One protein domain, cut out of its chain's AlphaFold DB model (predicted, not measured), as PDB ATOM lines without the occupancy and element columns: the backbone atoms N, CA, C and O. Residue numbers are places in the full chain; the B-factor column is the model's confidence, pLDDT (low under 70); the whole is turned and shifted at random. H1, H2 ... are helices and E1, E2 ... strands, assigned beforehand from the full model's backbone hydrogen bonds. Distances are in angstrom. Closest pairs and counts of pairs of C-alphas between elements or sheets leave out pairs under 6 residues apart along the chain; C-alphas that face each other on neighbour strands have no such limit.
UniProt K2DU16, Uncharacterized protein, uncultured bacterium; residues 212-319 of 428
ATOM      1  N   TYR A 212       6.766  23.599 -21.662       86.00
ATOM      2  CA  TYR A 212       5.632  24.480 -21.953       86.00
ATOM      3  C   TYR A 212       4.459  24.242 -20.991       86.00
ATOM      4  O   TYR A 212       3.918  25.177 -20.405       86.00
ATOM      5  N   LYS A 213       4.083  22.974 -20.757       80.06
ATOM      6  CA  LYS A 213       3.004  22.601 -19.815       80.06
ATOM      7  C   LYS A 213       3.302  23.001 -18.366       80.06
ATOM      8  O   LYS A 213       2.361  23.295 -17.624       80.06
ATOM      9  N   ASN A 214       4.570  22.995 -17.961       80.31
ATOM     10  CA  ASN A 214       4.999  23.415 -16.629       80.31
ATOM     11  C   ASN A 214       5.020  24.943 -16.507       80.31
ATOM     12  O   ASN A 214       4.450  25.466 -15.550       80.31
ATOM     13  N   ASP A 215       5.602  25.648 -17.479       84.38
ATOM     14  CA  ASP A 215       5.722  27.110 -17.477       84.38
ATOM     15  C   ASP A 215       4.339  27.778 -17.565       84.38
ATOM     16  O   ASP A 215       4.000  28.600 -16.709       84.38
ATOM     17  N   LEU A 216       3.465  27.298 -18.462       83.25
ATOM     18  CA  LEU A 216       2.041  27.658 -18.507       83.25
ATOM     19  C   LEU A 216       1.359  27.444 -17.144       83.25
ATOM     20  O   LEU A 216       0.646  28.315 -16.653       83.25
ATOM     21  N   SER A 217       1.589  26.292 -16.499       75.56
ATOM     22  CA  SER A 217       1.015  25.978 -15.180       75.56
ATOM     23  C   SER A 217       1.637  26.773 -14.022       75.56
ATOM     24  O   SER A 217       1.069  26.751 -12.926       75.56
ATOM     25  N   LYS A 218       2.786  27.422 -14.213       81.56
ATOM     26  CA  LYS A 218       3.441  28.282 -13.220       81.56
ATOM     27  C   LYS A 218       2.913  29.710 -13.347       81.56
ATOM     28  O   LYS A 218       2.370  30.246 -12.381       81.56
ATOM     29  N   LEU A 219       2.961  30.270 -14.553       83.06
ATOM     30  CA  LEU A 219       2.516  31.633 -14.851       83.06
ATOM     31  C   LEU A 219       1.002  31.802 -14.639       83.06
ATOM     32  O   LEU A 219       0.585  32.749 -13.976       83.06
ATOM     33  N   SER A 220       0.188  30.815 -15.038       75.88
ATOM     34  CA  SER A 220      -1.267  30.774 -14.777       75.88
ATOM     35  C   SER A 220      -1.649  30.733 -13.284       75.88
ATOM     36  O   SER A 220      -2.826  30.889 -12.962       75.88
ATOM     37  N   ARG A 221      -0.702  30.495 -12.361       74.19
ATOM     38  CA  ARG A 221      -0.914  30.652 -10.906       74.19
ATOM     39  C   ARG A 221      -0.462  32.023 -10.407       74.19
ATOM     40  O   ARG A 221      -1.020  32.538  -9.448       74.19
ATOM     41  N   GLN A 222       0.546  32.611 -11.047       76.00
ATOM     42  CA  GLN A 222       1.067  33.937 -10.710       76.00
ATOM     43  C   GLN A 222       0.142  35.061 -11.213       76.00
ATOM     44  O   GLN A 222       0.086  36.126 -10.594       76.00
ATOM     45  N   SER A 223      -0.658  34.798 -12.255       72.00
ATOM     46  CA  SER A 223      -1.655  35.710 -12.844       72.00
ATOM     47  C   SER A 223      -2.815  36.130 -11.930       72.00
ATOM     48  O   SER A 223      -3.663  36.913 -12.349       72.00
ATOM     49  N   ILE A 224      -2.844  35.650 -10.683       68.19
ATOM     50  CA  ILE A 224      -3.698  36.168  -9.600       68.19
ATOM     51  C   ILE A 224      -3.253  37.590  -9.186       68.19
ATOM     52  O   ILE A 224      -4.063  38.389  -8.730       68.19
ATOM     53  N   THR A 225      -1.971  37.928  -9.370       66.69
ATOM     54  CA  THR A 225      -1.404  39.260  -9.081       66.69
ATOM     55  C   THR A 225      -1.362  40.139 -10.334       66.69
ATOM     56  O   THR A 225      -1.198  39.623 -11.438       66.69
ATOM     57  N   LYS A 226      -1.427  41.475 -10.194       69.44
ATOM     58  CA  LYS A 226      -1.352  42.411 -11.341       69.44
ATOM     59  C   LYS A 226      -0.063  42.232 -12.162       69.44
ATOM     60  O   LYS A 226      -0.130  42.122 -13.384       69.44
ATOM     61  N   ALA A 227       1.087  42.124 -11.493       72.81
ATOM     62  CA  ALA A 227       2.379  41.881 -12.142       72.81
ATOM     63  C   ALA A 227       2.437  40.502 -12.827       72.81
ATOM     64  O   ALA A 227       2.842  40.398 -13.984       72.81
ATOM     65  N   GLY A 228       1.960  39.449 -12.158       76.38
ATOM     66  CA  GLY A 228       1.884  38.114 -12.750       76.38
ATOM     67  C   GLY A 228       0.875  38.007 -13.898       76.38
ATOM     68  O   GLY A 228       1.082  37.195 -14.792       76.38
ATOM     69  N   LYS A 229      -0.190  38.824 -13.924       79.31
ATOM     70  CA  LYS A 229      -1.144  38.883 -15.046       79.31
ATOM     71  C   LYS A 229      -0.484  39.492 -16.283       79.31
ATOM     72  O   LYS A 229      -0.650  38.946 -17.369       79.31
ATOM     73  N   ALA A 230       0.306  40.555 -16.115       80.69
ATOM     74  CA  ALA A 230       1.100  41.131 -17.201       80.69
ATOM     75  C   ALA A 230       2.143  40.130 -17.735       80.69
ATOM     76  O   ALA A 230       2.185  39.878 -18.936       80.69
ATOM     77  N   ALA A 231       2.908  39.484 -16.845       82.75
ATOM     78  CA  ALA A 231       3.889  38.463 -17.226       82.75
ATOM     79  C   ALA A 231       3.254  37.236 -17.911       82.75
ATOM     80  O   ALA A 231       3.838  36.671 -18.832       82.75
ATOM     81  N   TYR A 232       2.051  36.831 -17.490       85.50
ATOM     82  CA  TYR A 232       1.297  35.752 -18.132       85.50
ATOM     83  C   TYR A 232       0.771  36.150 -19.516       85.50
ATOM     84  O   TYR A 232       0.829  35.319 -20.416       85.50
ATOM     85  N   SER A 233       0.313  37.396 -19.712       86.00
ATOM     86  CA  SER A 233      -0.082  37.879 -21.045       86.00
ATOM     87  C   SER A 233       1.112  37.904 -21.989       86.00
ATOM     88  O   SER A 233       1.076  37.208 -22.991       86.00
ATOM     89  N   ALA A 234       2.200  38.593 -21.621       87.44
ATOM     90  CA  ALA A 234       3.392  38.688 -22.464       87.44
ATOM     91  C   ALA A 234       3.930  37.302 -22.861       87.44
ATOM     92  O   ALA A 234       4.195  37.048 -24.030       87.44
ATOM     93  N   TRP A 235       3.981  36.356 -21.913       90.31
ATOM     94  CA  TRP A 235       4.363  34.980 -22.228       90.31
ATOM     95  C   TRP A 235       3.390  34.290 -23.198       90.31
ATOM     96  O   TRP A 235       3.844  33.549 -24.064       90.31
ATOM     97  N   LEU A 236       2.075  34.506 -23.082       90.31
ATOM     98  CA  LEU A 236       1.099  33.967 -24.040       90.31
ATOM     99  C   LEU A 236       1.260  34.585 -25.427       90.31
ATOM    100  O   LEU A 236       1.204  33.847 -26.404       90.31
ATOM    101  N   ASP A 237       1.483  35.894 -25.503       87.69
ATOM    102  CA  ASP A 237       1.674  36.622 -26.756       87.69
ATOM    103  C   ASP A 237       2.974  36.161 -27.475       87.69
ATOM    104  O   ASP A 237       2.980  36.025 -28.697       87.69
ATOM    105  N   ASP A 238       4.021  35.780 -26.725       87.12
ATOM    106  CA  ASP A 238       5.255  35.153 -27.240       87.12
ATOM    107  C   ASP A 238       5.111  33.651 -27.601       87.12
ATOM    108  O   ASP A 238       5.833  33.139 -28.458       87.12
ATOM    109  N   ASN A 239       4.242  32.893 -26.909       87.25
ATOM    110  CA  ASN A 239       4.246  31.414 -26.925       87.25
ATOM    111  C   ASN A 239       2.947  30.768 -27.452       87.25
ATOM    112  O   ASN A 239       2.837  29.533 -27.460       87.25
ATOM    113  N   ALA A 240       1.945  31.536 -27.881       89.19
ATOM    114  CA  ALA A 240       0.683  31.017 -28.408       89.19
ATOM    115  C   ALA A 240       0.022  31.987 -29.403       89.19
ATOM    116  O   ALA A 240       0.047  33.199 -29.229       89.19
ATOM    117  N   LEU A 241      -0.656  31.456 -30.424       89.44
ATOM    118  CA  LEU A 241      -1.431  32.283 -31.348       89.44
ATOM    119  C   LEU A 241      -2.706  32.786 -30.657       89.44
ATOM    120  O   LEU A 241      -3.537  31.983 -30.222       89.44
ATOM    121  N   LYS A 242      -2.901  34.105 -30.592       89.56
ATOM    122  CA  LYS A 242      -4.140  34.711 -30.086       89.56
ATOM    123  C   LYS A 242      -5.296  34.452 -31.061       89.56
ATOM    124  O   LYS A 242      -5.299  34.939 -32.186       89.56
ATOM    125  N   VAL A 243      -6.304  33.692 -30.628       86.75
ATOM    126  CA  VAL A 243      -7.485  33.345 -31.447       86.75
ATOM    127  C   VAL A 243      -8.534  34.454 -31.372       86.75
ATOM    128  O   VAL A 243      -9.112  34.831 -32.396       86.75
ATOM    129  N   GLN A 244      -8.762  34.949 -30.154       88.56
ATOM    130  CA  GLN A 244      -9.627  36.068 -29.759       88.56
ATOM    131  C   GLN A 244      -9.264  36.480 -28.314       88.56
ATOM    132  O   GLN A 244      -8.432  35.832 -27.676       88.56
ATOM    133  N   ASP A 245      -9.856  37.543 -27.768       85.38
ATOM    134  CA  ASP A 245      -9.527  37.994 -26.407       85.38
ATOM    135  C   ASP A 245      -9.802  36.921 -25.339       85.38
ATOM    136  O   ASP A 245     -10.884  36.337 -25.255       85.38
ATOM    137  N   GLY A 246      -8.782  36.630 -24.528       84.38
ATOM    138  CA  GLY A 246      -8.828  35.587 -23.504       84.38
ATOM    139  C   GLY A 246      -8.697  34.144 -24.014       84.38
ATOM    140  O   GLY A 246      -8.732  33.232 -23.186       84.38
ATOM    141  N   LEU A 247      -8.527  33.909 -25.322       88.75
ATOM    142  CA  LEU A 247      -8.377  32.574 -25.912       88.75
ATOM    143  C   LEU A 247      -7.191  32.509 -26.884       88.75
ATOM    144  O   LEU A 247      -7.180  33.151 -27.935       88.75
ATOM    145  N   TYR A 248      -6.235  31.647 -26.557       90.06
ATOM    146  CA  TYR A 248      -5.028  31.396 -27.336       90.06
ATOM    147  C   TYR A 248      -4.964  29.927 -27.781       90.06
ATOM    148  O   TYR A 248      -5.617  29.057 -27.193       90.06
ATOM    149  N   ALA A 249      -4.177  29.634 -28.814       89.69
ATOM    150  CA  ALA A 249      -3.980  28.293 -29.356       89.69
ATOM    151  C   ALA A 249      -2.500  27.986 -29.617       89.69
ATOM    152  O   ALA A 249      -1.710  28.859 -29.963       89.69
ATOM    153  N   GLN A 250      -2.145  26.710 -29.493       87.38
ATOM    154  CA  GLN A 250      -0.849  26.154 -29.888       87.38
ATOM    155  C   GLN A 250      -1.059  24.757 -30.505       87.38
ATOM    156  O   GLN A 250      -2.167  24.229 -30.414       87.38
ATOM    157  N   ARG A 251      -0.058  24.116 -31.121       85.44
ATOM    158  CA  ARG A 251      -0.141  22.676 -31.473       85.44
ATOM    159  C   ARG A 251       0.406  21.787 -30.360       85.44
ATOM    160  O   ARG A 251       1.458  22.076 -29.805       85.44
ATOM    161  N   ASP A 252      -0.285  20.700 -30.020       81.50
ATOM    162  CA  ASP A 252       0.241  19.695 -29.086       81.50
ATOM    163  C   ASP A 252       1.306  18.782 -29.724       81.50
ATOM    164  O   ASP A 252       1.593  18.875 -30.916       81.50
ATOM    165  N   GLU A 253       1.882  17.875 -28.927       79.69
ATOM    166  CA  GLU A 253       2.860  16.857 -29.365       79.69
ATOM    167  C   GLU A 253       2.362  15.966 -30.524       79.69
ATOM    168  O   GLU A 253       3.166  15.308 -31.173       79.69
ATOM    169  N   ASN A 254       1.053  15.956 -30.805       77.75
ATOM    170  CA  ASN A 254       0.410  15.197 -31.879       77.75
ATOM    171  C   ASN A 254      -0.109  16.121 -33.007       77.75
ATOM    172  O   ASN A 254      -0.939  15.705 -33.814       77.75
ATOM    173  N   GLY A 255       0.304  17.394 -33.036       76.75
ATOM    174  CA  GLY A 255      -0.086  18.391 -34.041       76.75
ATOM    175  C   GLY A 255      -1.483  19.009 -33.873       76.75
ATOM    176  O   GLY A 255      -1.873  19.855 -34.686       76.75
ATOM    177  N   ASN A 256      -2.245  18.635 -32.839       81.88
ATOM    178  CA  ASN A 256      -3.628  19.085 -32.635       81.88
ATOM    179  C   ASN A 256      -3.689  20.482 -32.008       81.88
ATOM    180  O   ASN A 256      -2.934  20.772 -31.084       81.88
ATOM    181  N   LYS A 257      -4.679  21.304 -32.399       83.81
ATOM    182  CA  LYS A 257      -4.994  22.578 -31.718       83.81
ATOM    183  C   LYS A 257      -5.196  22.353 -30.203       83.81
ATOM    184  O   LYS A 257      -6.156  21.688 -29.801       83.81
ATOM    185  N   PHE A 258      -4.312  22.898 -29.377       84.75
ATOM    186  CA  PHE A 258      -4.367  22.958 -27.920       84.75
ATOM    187  C   PHE A 258      -4.795  24.367 -27.504       84.75
ATOM    188  O   PHE A 258      -4.059  25.326 -27.716       84.75
ATOM    189  N   PHE A 259      -5.989  24.484 -26.926       87.00
ATOM    190  CA  PHE A 259      -6.547  25.769 -26.513       87.00
ATOM    191  C   PHE A 259      -6.154  26.141 -25.086       87.00
ATOM    192  O   PHE A 259      -6.208  25.314 -24.170       87.00
ATOM    193  N   ILE A 260      -5.808  27.412 -24.908       85.94
ATOM    194  CA  ILE A 260      -5.423  28.033 -23.647       85.94
ATOM    195  C   ILE A 260      -6.422  29.152 -23.369       85.94
ATOM    196  O   ILE A 260      -6.443  30.175 -24.053       85.94
ATOM    197  N   VAL A 261      -7.270  28.947 -22.363       83.88
ATOM    198  CA  VAL A 261      -8.209  29.972 -21.901       83.88
ATOM    199  C   VAL A 261      -7.509  30.808 -20.834       83.88
ATOM    200  O   VAL A 261      -7.284  30.336 -19.721       83.88
ATOM    201  N   ALA A 262      -7.138  32.032 -21.198       80.19
ATOM    202  CA  ALA A 262      -6.560  33.025 -20.298       80.19
ATOM    203  C   ALA A 262      -7.644  33.819 -19.549       80.19
ATOM    204  O   ALA A 262      -7.439  34.205 -18.401       80.19
ATOM    205  N   GLU A 263      -8.815  33.998 -20.167       82.25
ATOM    206  CA  GLU A 263     -10.010  34.569 -19.542       82.25
ATOM    207  C   GLU A 263     -11.241  33.751 -19.945       82.25
ATOM    208  O   GLU A 263     -11.495  33.533 -21.136       82.25
ATOM    209  N   LEU A 264     -12.005  33.257 -18.965       80.12
ATOM    210  CA  LEU A 264     -13.168  32.424 -19.250       80.12
ATOM    211  C   LEU A 264     -14.416  33.277 -19.492       80.12
ATOM    212  O   LEU A 264     -15.021  33.807 -18.565       80.12
ATOM    213  N   SER A 265     -14.857  33.295 -20.744       83.00
ATOM    214  CA  SER A 265     -16.148  33.833 -21.162       83.00
ATOM    215  C   SER A 265     -16.950  32.768 -21.913       83.00
ATOM    216  O   SER A 265     -16.379  31.827 -22.468       83.00
ATOM    217  N   THR A 266     -18.274  32.929 -21.995       83.69
ATOM    218  CA  THR A 266     -19.128  32.053 -22.817       83.69
ATOM    219  C   THR A 266     -18.667  32.044 -24.279       83.69
ATOM    220  O   THR A 266     -18.578  30.980 -24.876       83.69
ATOM    221  N   LYS A 267     -18.251  33.200 -24.822       86.81
ATOM    222  CA  LYS A 267     -17.685  33.320 -26.180       86.81
ATOM    223  C   LYS A 267     -16.430  32.457 -26.378       86.81
ATOM    224  O   LYS A 267     -16.248  31.882 -27.447       86.81
ATOM    225  N   ASN A 268     -15.578  32.349 -25.357       87.62
ATOM    226  CA  ASN A 268     -14.353  31.546 -25.414       87.62
ATOM    227  C   ASN A 268     -14.652  30.042 -25.290       87.62
ATOM    228  O   ASN A 268     -13.992  29.239 -25.945       87.62
ATOM    229  N   VAL A 269     -15.679  29.652 -24.525       88.56
ATOM    230  CA  VAL A 269     -16.171  28.262 -24.488       88.56
ATOM    231  C   VAL A 269     -16.797  27.866 -25.827       88.56
ATOM    232  O   VAL A 269     -16.444  26.826 -26.378       88.56
ATOM    233  N   ASP A 270     -17.653  28.723 -26.379       88.94
ATOM    234  CA  ASP A 270     -18.362  28.487 -27.639       88.94
ATOM    235  C   ASP A 270     -17.389  28.383 -28.824       88.94
ATOM    236  O   ASP A 270     -17.530  27.491 -29.663       88.94
ATOM    237  N   ARG A 271     -16.325  29.202 -28.862       89.75
ATOM    238  CA  ARG A 271     -15.276  29.063 -29.887       89.75
ATOM    239  C   ARG A 271     -14.504  27.747 -29.759       89.75
ATOM    240  O   ARG A 271     -14.245  27.099 -30.770       89.75
ATOM    241  N   VAL A 272     -14.174  27.309 -28.541       89.38
ATOM    242  CA  VAL A 272     -13.516  26.004 -28.318       89.38
ATOM    243  C   VAL A 272     -14.429  24.835 -28.711       89.38
ATOM    244  O   VAL A 272     -13.929  23.824 -29.201       89.38
ATOM    245  N   LEU A 273     -15.751  24.963 -28.543       89.44
ATOM    246  CA  LEU A 273     -16.731  23.968 -28.993       89.44
ATOM    247  C   LEU A 273     -16.789  23.876 -30.525       89.44
ATOM    248  O   LEU A 273     -16.698  22.769 -31.059       89.44
ATOM    249  N   GLN A 274     -16.829  25.016 -31.227       88.81
ATOM    250  CA  GLN A 274     -16.741  25.084 -32.694       88.81
ATOM    251  C   GLN A 274     -15.453  24.430 -33.218       88.81
ATOM    252  O   GLN A 274     -15.504  23.495 -34.015       88.81
ATOM    253  N   GLU A 275     -14.290  24.851 -32.711       84.69
ATOM    254  CA  GLU A 275     -12.977  24.357 -33.158       84.69
ATOM    255  C   GLU A 275     -12.659  22.918 -32.708       84.69
ATOM    256  O   GLU A 275     -11.625  22.347 -33.073       84.69
ATOM    257  N   LYS A 276     -13.535  22.306 -31.902       85.88
ATOM    258  CA  LYS A 276     -13.489  20.888 -31.516       85.88
ATOM    259  C   LYS A 276     -14.770  20.135 -31.880       85.88
ATOM    260  O   LYS A 276     -15.042  19.080 -31.301       85.88
ATOM    261  N   SER A 277     -15.499  20.613 -32.890       83.94
ATOM    262  CA  SER A 277     -16.700  19.990 -33.462       83.94
ATOM    263  C   SER A 277     -16.535  18.489 -33.747       83.94
ATOM    264  O   SER A 277     -17.409  17.706 -33.377       83.94
ATOM    265  N   GLY A 278     -15.392  18.066 -34.298       81.94
ATOM    266  CA  GLY A 278     -15.080  16.656 -34.579       81.94
ATOM    267  C   GLY A 278     -14.802  15.771 -33.350       81.94
ATOM    268  O   GLY A 278     -14.799  14.549 -33.467       81.94
ATOM    269  N   SER A 279     -14.588  16.337 -32.156       84.12
ATOM    270  CA  SER A 279     -14.365  15.541 -30.942       84.12
ATOM    271  C   SER A 279     -15.679  15.186 -30.241       84.12
ATOM    272  O   SER A 279     -16.562  16.032 -30.094       84.12
ATOM    273  N   LYS A 280     -15.785  13.957 -29.718       86.25
ATOM    274  CA  LYS A 280     -16.774  13.596 -28.677       86.25
ATOM    275  C   LYS A 280     -16.268  13.956 -27.261       86.25
ATOM    276  O   LYS A 280     -17.057  14.330 -26.401       86.25
ATOM    277  N   MET A 281     -14.956  13.807 -27.040       88.38
ATOM    278  CA  MET A 281     -14.137  14.108 -25.849       88.38
ATOM    279  C   MET A 281     -13.616  15.551 -25.685       88.38
ATOM    280  O   MET A 281     -12.589  15.856 -26.295       88.38
ATOM    281  N   LEU A 282     -14.160  16.391 -24.796       88.38
ATOM    282  CA  LEU A 282     -13.461  17.603 -24.326       88.38
ATOM    283  C   LEU A 282     -12.751  17.404 -22.972       88.38
ATOM    284  O   LEU A 282     -13.320  16.918 -21.991       88.38
ATOM    285  N   LYS A 283     -11.466  17.783 -22.930       86.94
ATOM    286  CA  LYS A 283     -10.541  17.603 -21.793       86.94
ATOM    287  C   LYS A 283     -10.012  18.955 -21.309       86.94
ATOM    288  O   LYS A 283      -8.951  19.405 -21.732       86.94
ATOM    289  N   TRP A 284     -10.738  19.584 -20.395       84.56
ATOM    290  CA  TRP A 284     -10.428  20.916 -19.875       84.56
ATOM    291  C   TRP A 284      -9.373  20.875 -18.758       84.56
ATOM    292  O   TRP A 284      -9.341  19.958 -17.928       84.56
ATOM    293  N   LYS A 285      -8.504  21.888 -18.726       77.62
ATOM    294  CA  LYS A 285      -7.411  22.067 -17.753       77.62
ATOM    295  C   LYS A 285      -7.510  23.470 -17.144       77.62
ATOM    296  O   LYS A 285      -8.050  24.362 -17.780       77.62
ATOM    297  N   ASN A 286      -7.007  23.642 -15.921       68.31
ATOM    298  CA  ASN A 286      -6.882  24.927 -15.210       68.31
ATOM    299  C   ASN A 286      -8.184  25.752 -15.025       68.31
ATOM    300  O   ASN A 286      -8.117  26.922 -14.672       68.31
ATOM    301  N   VAL A 287      -9.366  25.149 -15.200       74.25
ATOM    302  CA  VAL A 287     -10.664  25.823 -14.997       74.25
ATOM    303  C   VAL A 287     -10.960  26.017 -13.495       74.25
ATOM    304  O   VAL A 287     -10.917  25.017 -12.763       74.25
ATOM    305  N   PRO A 288     -11.318  27.235 -13.033       69.81
ATOM    306  CA  PRO A 288     -11.771  27.508 -11.661       69.81
ATOM    307  C   PRO A 288     -12.986  26.665 -11.224       69.81
ATOM    308  O   PRO A 288     -13.830  26.289 -12.038       69.81
ATOM    309  N   ARG A 289     -13.059  26.292  -9.937       71.88
ATOM    310  CA  ARG A 289     -14.002  25.272  -9.415       71.88
ATOM    311  C   ARG A 289     -15.474  25.665  -9.580       71.88
ATOM    312  O   ARG A 289     -16.284  24.816  -9.947       71.88
ATOM    313  N   ASP A 290     -15.781  26.924  -9.316       74.44
ATOM    314  CA  ASP A 290     -17.042  27.625  -9.572       74.44
ATOM    315  C   ASP A 290     -17.431  27.574 -11.061       74.44
ATOM    316  O   ASP A 290     -18.542  27.180 -11.425       74.44
ATOM    317  N   GLN A 291     -16.474  27.871 -11.940       78.38
ATOM    318  CA  GLN A 291     -16.681  27.992 -13.384       78.38
ATOM    319  C   GLN A 291     -16.856  26.654 -14.113       78.38
ATOM    320  O   GLN A 291     -17.515  26.611 -15.157       78.38
ATOM    321  N   LYS A 292     -16.340  25.541 -13.563       84.81
ATOM    322  CA  LYS A 292     -16.478  24.189 -14.153       84.81
ATOM    323  C   LYS A 292     -17.927  23.839 -14.506       84.81
ATOM    324  O   LYS A 292     -18.148  23.158 -15.503       84.81
ATOM    325  N   LYS A 293     -18.914  24.323 -13.743       88.56
ATOM    326  CA  LYS A 293     -20.334  24.061 -14.027       88.56
ATOM    327  C   LYS A 293     -20.857  24.751 -15.286       88.56
ATOM    328  O   LYS A 293     -21.624  24.130 -16.014       88.56
ATOM    329  N   MET A 294     -20.430  25.980 -15.580       88.94
ATOM    330  CA  MET A 294     -20.828  26.669 -16.816       88.94
ATOM    331  C   MET A 294     -20.293  25.918 -18.043       88.94
ATOM    332  O   MET A 294     -21.063  25.593 -18.947       88.94
ATOM    333  N   ILE A 295     -19.009  25.544 -18.011       89.56
ATOM    334  CA  ILE A 295     -18.374  24.763 -19.081       89.56
ATOM    335  C   ILE A 295     -19.013  23.374 -19.217       89.56
ATOM    336  O   ILE A 295     -19.240  22.930 -20.340       89.56
ATOM    337  N   GLU A 296     -19.331  22.695 -18.106       93.31
ATOM    338  CA  GLU A 296     -20.036  21.405 -18.135       93.31
ATOM    339  C   GLU A 296     -21.344  21.522 -18.921       93.31
ATOM    340  O   GLU A 296     -21.527  20.798 -19.895       93.31
ATOM    341  N   TYR A 297     -22.229  22.451 -18.547       92.75
ATOM    342  CA  TYR A 297     -23.529  22.572 -19.208       92.75
ATOM    343  C   TYR A 297     -23.402  22.977 -20.679       92.75
ATOM    344  O   TYR A 297     -24.123  22.421 -21.499       92.75
ATOM    345  N   LYS A 298     -22.457  23.859 -21.034       90.62
ATOM    346  CA  LYS A 298     -22.207  24.246 -22.432       90.62
ATOM    347  C   LYS A 298     -21.677  23.098 -23.294       90.62
ATOM    348  O   LYS A 298     -22.182  22.879 -24.387       90.62
ATOM    349  N   CYS A 299     -20.730  22.304 -22.790       91.62
ATOM    350  CA  CYS A 299     -20.270  21.108 -23.504       91.62
ATOM    351  C   CYS A 299     -21.416  20.108 -23.716       91.62
ATOM    352  O   CYS A 299     -21.588  19.578 -24.808       91.62
ATOM    353  N   LEU A 300     -22.222  19.881 -22.678       93.88
ATOM    354  CA  LEU A 300     -23.343  18.943 -22.712       93.88
ATOM    355  C   LEU A 300     -24.513  19.427 -23.586       93.88
ATOM    356  O   LEU A 300     -25.199  18.599 -24.179       93.88
ATOM    357  N   GLN A 301     -24.709  20.742 -23.722       91.62
ATOM    358  CA  GLN A 301     -25.638  21.340 -24.688       91.62
ATOM    359  C   GLN A 301     -25.241  21.014 -26.139       91.62
ATOM    360  O   GLN A 301     -26.122  20.727 -26.945       91.62
ATOM    361  N   ASP A 302     -23.949  20.964 -26.454       90.38
ATOM    362  CA  ASP A 302     -23.438  20.644 -27.801       90.38
ATOM    363  C   ASP A 302     -23.102  19.143 -27.970       90.38
ATOM    364  O   ASP A 302     -22.311  18.743 -28.832       90.38
ATOM    365  N   TRP A 303     -23.691  18.293 -27.120       90.88
ATOM    366  CA  TRP A 303     -23.501  16.835 -27.073       90.88
ATOM    367  C   TRP A 303     -22.034  16.380 -26.928       90.88
ATOM    368  O   TRP A 303     -21.616  15.341 -27.449       90.88
ATOM    369  N   LYS A 304     -21.215  17.162 -26.212       92.12
ATOM    370  CA  LYS A 304     -19.796  16.880 -25.947       92.12
ATOM    371  C   LYS A 304     -19.594  16.338 -24.537       92.12
ATOM    372  O   LYS A 304     -19.875  17.022 -23.550       92.12
ATOM    373  N   LYS A 305     -19.015  15.136 -24.428       93.25
ATOM    374  CA  LYS A 305     -18.576  14.591 -23.136       93.25
ATOM    375  C   LYS A 305     -17.438  15.449 -22.589       93.25
ATOM    376  O   LYS A 305     -16.558  15.894 -23.328       93.25
ATOM    377  N   VAL A 306     -17.468  15.712 -21.289       92.94
ATOM    378  CA  VAL A 306     -16.672  16.761 -20.651       92.94
ATOM    379  C   VAL A 306     -15.947  16.230 -19.421       92.94
ATOM    380  O   VAL A 306     -16.533  15.656 -18.500       92.94
ATOM    381  N   SER A 307     -14.632  16.432 -19.406       90.31
ATOM    382  CA  SER A 307     -13.760  16.041 -18.302       90.31
ATOM    383  C   SER A 307     -12.841  17.181 -17.892       90.31
ATOM    384  O   SER A 307     -12.216  17.836 -18.729       90.31
ATOM    385  N   PHE A 308     -12.719  17.392 -16.587       85.12
ATOM    386  CA  PHE A 308     -11.804  18.371 -16.013       85.12
ATOM    387  C   PHE A 308     -10.604  17.647 -15.417       85.12
ATOM    388  O   PHE A 308     -10.755  16.586 -14.809       85.12
ATOM    389  N   ARG A 309      -9.407  18.223 -15.540       75.62
ATOM    390  CA  ARG A 309      -8.283  17.786 -14.706       75.62
ATOM    391  C   ARG A 309      -8.668  17.960 -13.228       75.62
ATOM    392  O   ARG A 309      -9.259  18.984 -12.857       75.62
ATOM    393  N   GLY A 310      -8.365  16.953 -12.411       57.81
ATOM    394  CA  GLY A 310      -8.404  17.097 -10.958       57.81
ATOM    395  C   GLY A 310      -7.302  18.037 -10.456       57.81
ATOM    396  O   GLY A 310      -6.611  18.695 -11.236       57.81
ATOM    397  N   GLU A 311      -7.141  18.086  -9.139       51.22
ATOM    398  CA  GLU A 311      -6.020  18.779  -8.499       51.22
ATOM    399  C   GLU A 311      -4.680  18.068  -8.773       51.22
ATOM    400  O   GLU A 311      -4.609  17.105  -9.544       51.22
ATOM    401  N   ILE A 312      -3.583  18.610  -8.239       46.59
ATOM    402  CA  ILE A 312      -2.217  18.284  -8.673       46.59
ATOM    403  C   ILE A 312      -1.958  16.767  -8.610       46.59
ATOM    404  O   ILE A 312      -2.076  16.141  -7.566       46.59
ATOM    405  N   GLY A 313      -1.606  16.182  -9.762       44.62
ATOM    406  CA  GLY A 313      -1.337  14.746  -9.923       44.62
ATOM    407  C   GLY A 313      -2.536  13.895 -10.368       44.62
ATOM    408  O   GLY A 313      -2.333  12.833 -10.954       44.62
ATOM    409  N   LEU A 314      -3.777  14.356 -10.187       51.81
ATOM    410  CA  LEU A 314      -4.967  13.565 -10.514       51.81
ATOM    411  C   LEU A 314      -5.242  13.482 -12.029       51.81
ATOM    412  O   LEU A 314      -4.973  14.405 -12.807       51.81
ATOM    413  N   LYS A 315      -5.824  12.346 -12.441       67.75
ATOM    414  CA  LYS A 315      -6.296  12.092 -13.813       67.75
ATOM    415  C   LYS A 315      -7.443  13.052 -14.187       67.75
ATOM    416  O   LYS A 315      -8.026  13.723 -13.336       67.75
ATOM    417  N   HIS A 316      -7.769  13.133 -15.480       72.12
ATOM    418  CA  HIS A 316      -8.981  13.826 -15.924       72.12
ATOM    419  C   HIS A 316     -10.221  13.069 -15.432       72.12
ATOM    420  O   HIS A 316     -10.372  11.880 -15.712       72.12
ATOM    421  N   THR A 317     -11.111  13.770 -14.735       82.25
ATOM    422  CA  THR A 317     -12.370  13.235 -14.218       82.25
ATOM    423  C   THR A 317     -13.510  13.733 -15.092       82.25
ATOM    424  O   THR A 317     -13.798  14.931 -15.141       82.25
ATOM    425  N   GLU A 318     -14.157  12.808 -15.797       87.81
ATOM    426  CA  GLU A 318     -15.417  13.061 -16.496       87.81
ATOM    427  C   GLU A 318     -16.547  13.344 -15.491       87.81
ATOM    428  O   GLU A 318     -16.628  12.696 -14.439       87.81
ATOM    429  N   THR A 319     -17.405  14.321 -15.801       88.38
ATOM    430  CA  THR A 319     -18.463  14.770 -14.886       88.38
ATOM    431  C   THR A 319     -19.597  13.755 -14.722       88.38
ATOM    432  O   THR A 319     -19.750  12.801 -15.486       88.38
TER     433      THR A 319
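What this domain is: This is residues 212 to 319 of the 428 residues of an uncharacterized protein of uncultured bacterium (UniProt K2DU16). A hairpin of two helices, H1 and H2, makes one end of the domain; next to it comes a small antiparallel sheet, E1 E2 E3, with helix H3 over it on the side away from the hairpin. H3 packs on H4, and H4 covers one face of a second small sheet, E4 E5 E6, at the other end of the longest axis. The printed part has 108 residues with four named helices and six named strands, in the order H1 H2 E1 E2 E3 H3 E4 H4 E5 E6. The first sheet, in the order E1 E2 E3, is antiparallel, the second, in the order E4 E5 E6, is mixed, and the class is mixed, helices and strands. The whole is compact, with a radius of gyration of the C-alphas of 13.6 A and spans of 38 by 26 by 25 A.

How they stand to each other: H1, residues 212 to 222, and H2, residues 226 to 239, form a helical hairpin. They touch, H2 with residues 228 to 232 alone, and the closest C-alphas are those of Gln 222 and Gly 228, 4.7 A apart. They run opposite ways at a shallow tilt of 21 degrees. E1, residues 241 to 244, E2, residues 247 to 251, and E3, residues 257 to 261, make a meander, each strand the antiparallel neighbour of the one before. N 241 and O 249 are 2.8 A apart between E1 and E2, and N 258 and O 250 are 2.7 A apart between E2 and E3, both within hydrogen-bond range. H2 only grazes this sheet, with its residues 236 to 239; H1 is not on it. H3, residues 266 to 274, is on the sheet at a height over the sheet of 9.6 A, over E2, and runs along the strands, at 15 degrees to E2 on the local plane. The closest C-alphas of H3 and E3 are those of Phe 259 and Val 272, 7.2 A apart. H3 and H4, residues 292 to 301, touch, with the C-alphas of Val 269 and Ile 295 closest at 6.8 A. They run the same way at a steep tilt of 45 degrees. E4, residues 281 to 284, H4 and E5, residues 305 to 309, form a strand-helix-strand unit, two parallel neighbour strands with a helix between, and its crossover is right-handed. N 284 and O 307 are 2.8 A apart. E6, residues 316 to 318, is the antiparallel neighbour of E5, with N 317 and O 308 2.8 A apart. H4 is on this sheet at a height over the sheet of 9.5 A, in two layers with it, a helix on one face of a sheet. It lies over E5 and only just over E4, where 3 of its 10 C-alphas fall, and runs along the strands, at 11 degrees to E5 on the local plane. The closest C-alphas of H4 and E5 are those of Glu 296 and Val 306, 6.3 A apart. Among the pairs that are apart are E3 and E4, and H1 and H3. In H2, H3 and H4 every O i to N i+4 pair is within hydrogen-bond range; in H1 it is 6 of 7.

Where its parts are: H1 begins at C-alpha 212, (5.632, 24.480, -21.953), and is 15.4 A long from first to last C-alpha. H2 is 19.9 A long, E2 14.0 A and E3 12.7 A. H3 is 12.3 A long, H4 14.2 A and E5 13.7 A. C-alpha 261, where E3 ends, is at (-8.209, 29.972, -21.901). E6 ends at C-alpha 318, (-15.417, 13.061, -16.496).

The domain as a whole: The two C-alphas farthest apart, those of Ala 227 and Trp 303, are 39.0 A apart. The printed part has no cut and no long link. The mean pLDDT of the printed part is 82.2; residues 224 to 226, 286, 288 and 310 to 315 are under 70.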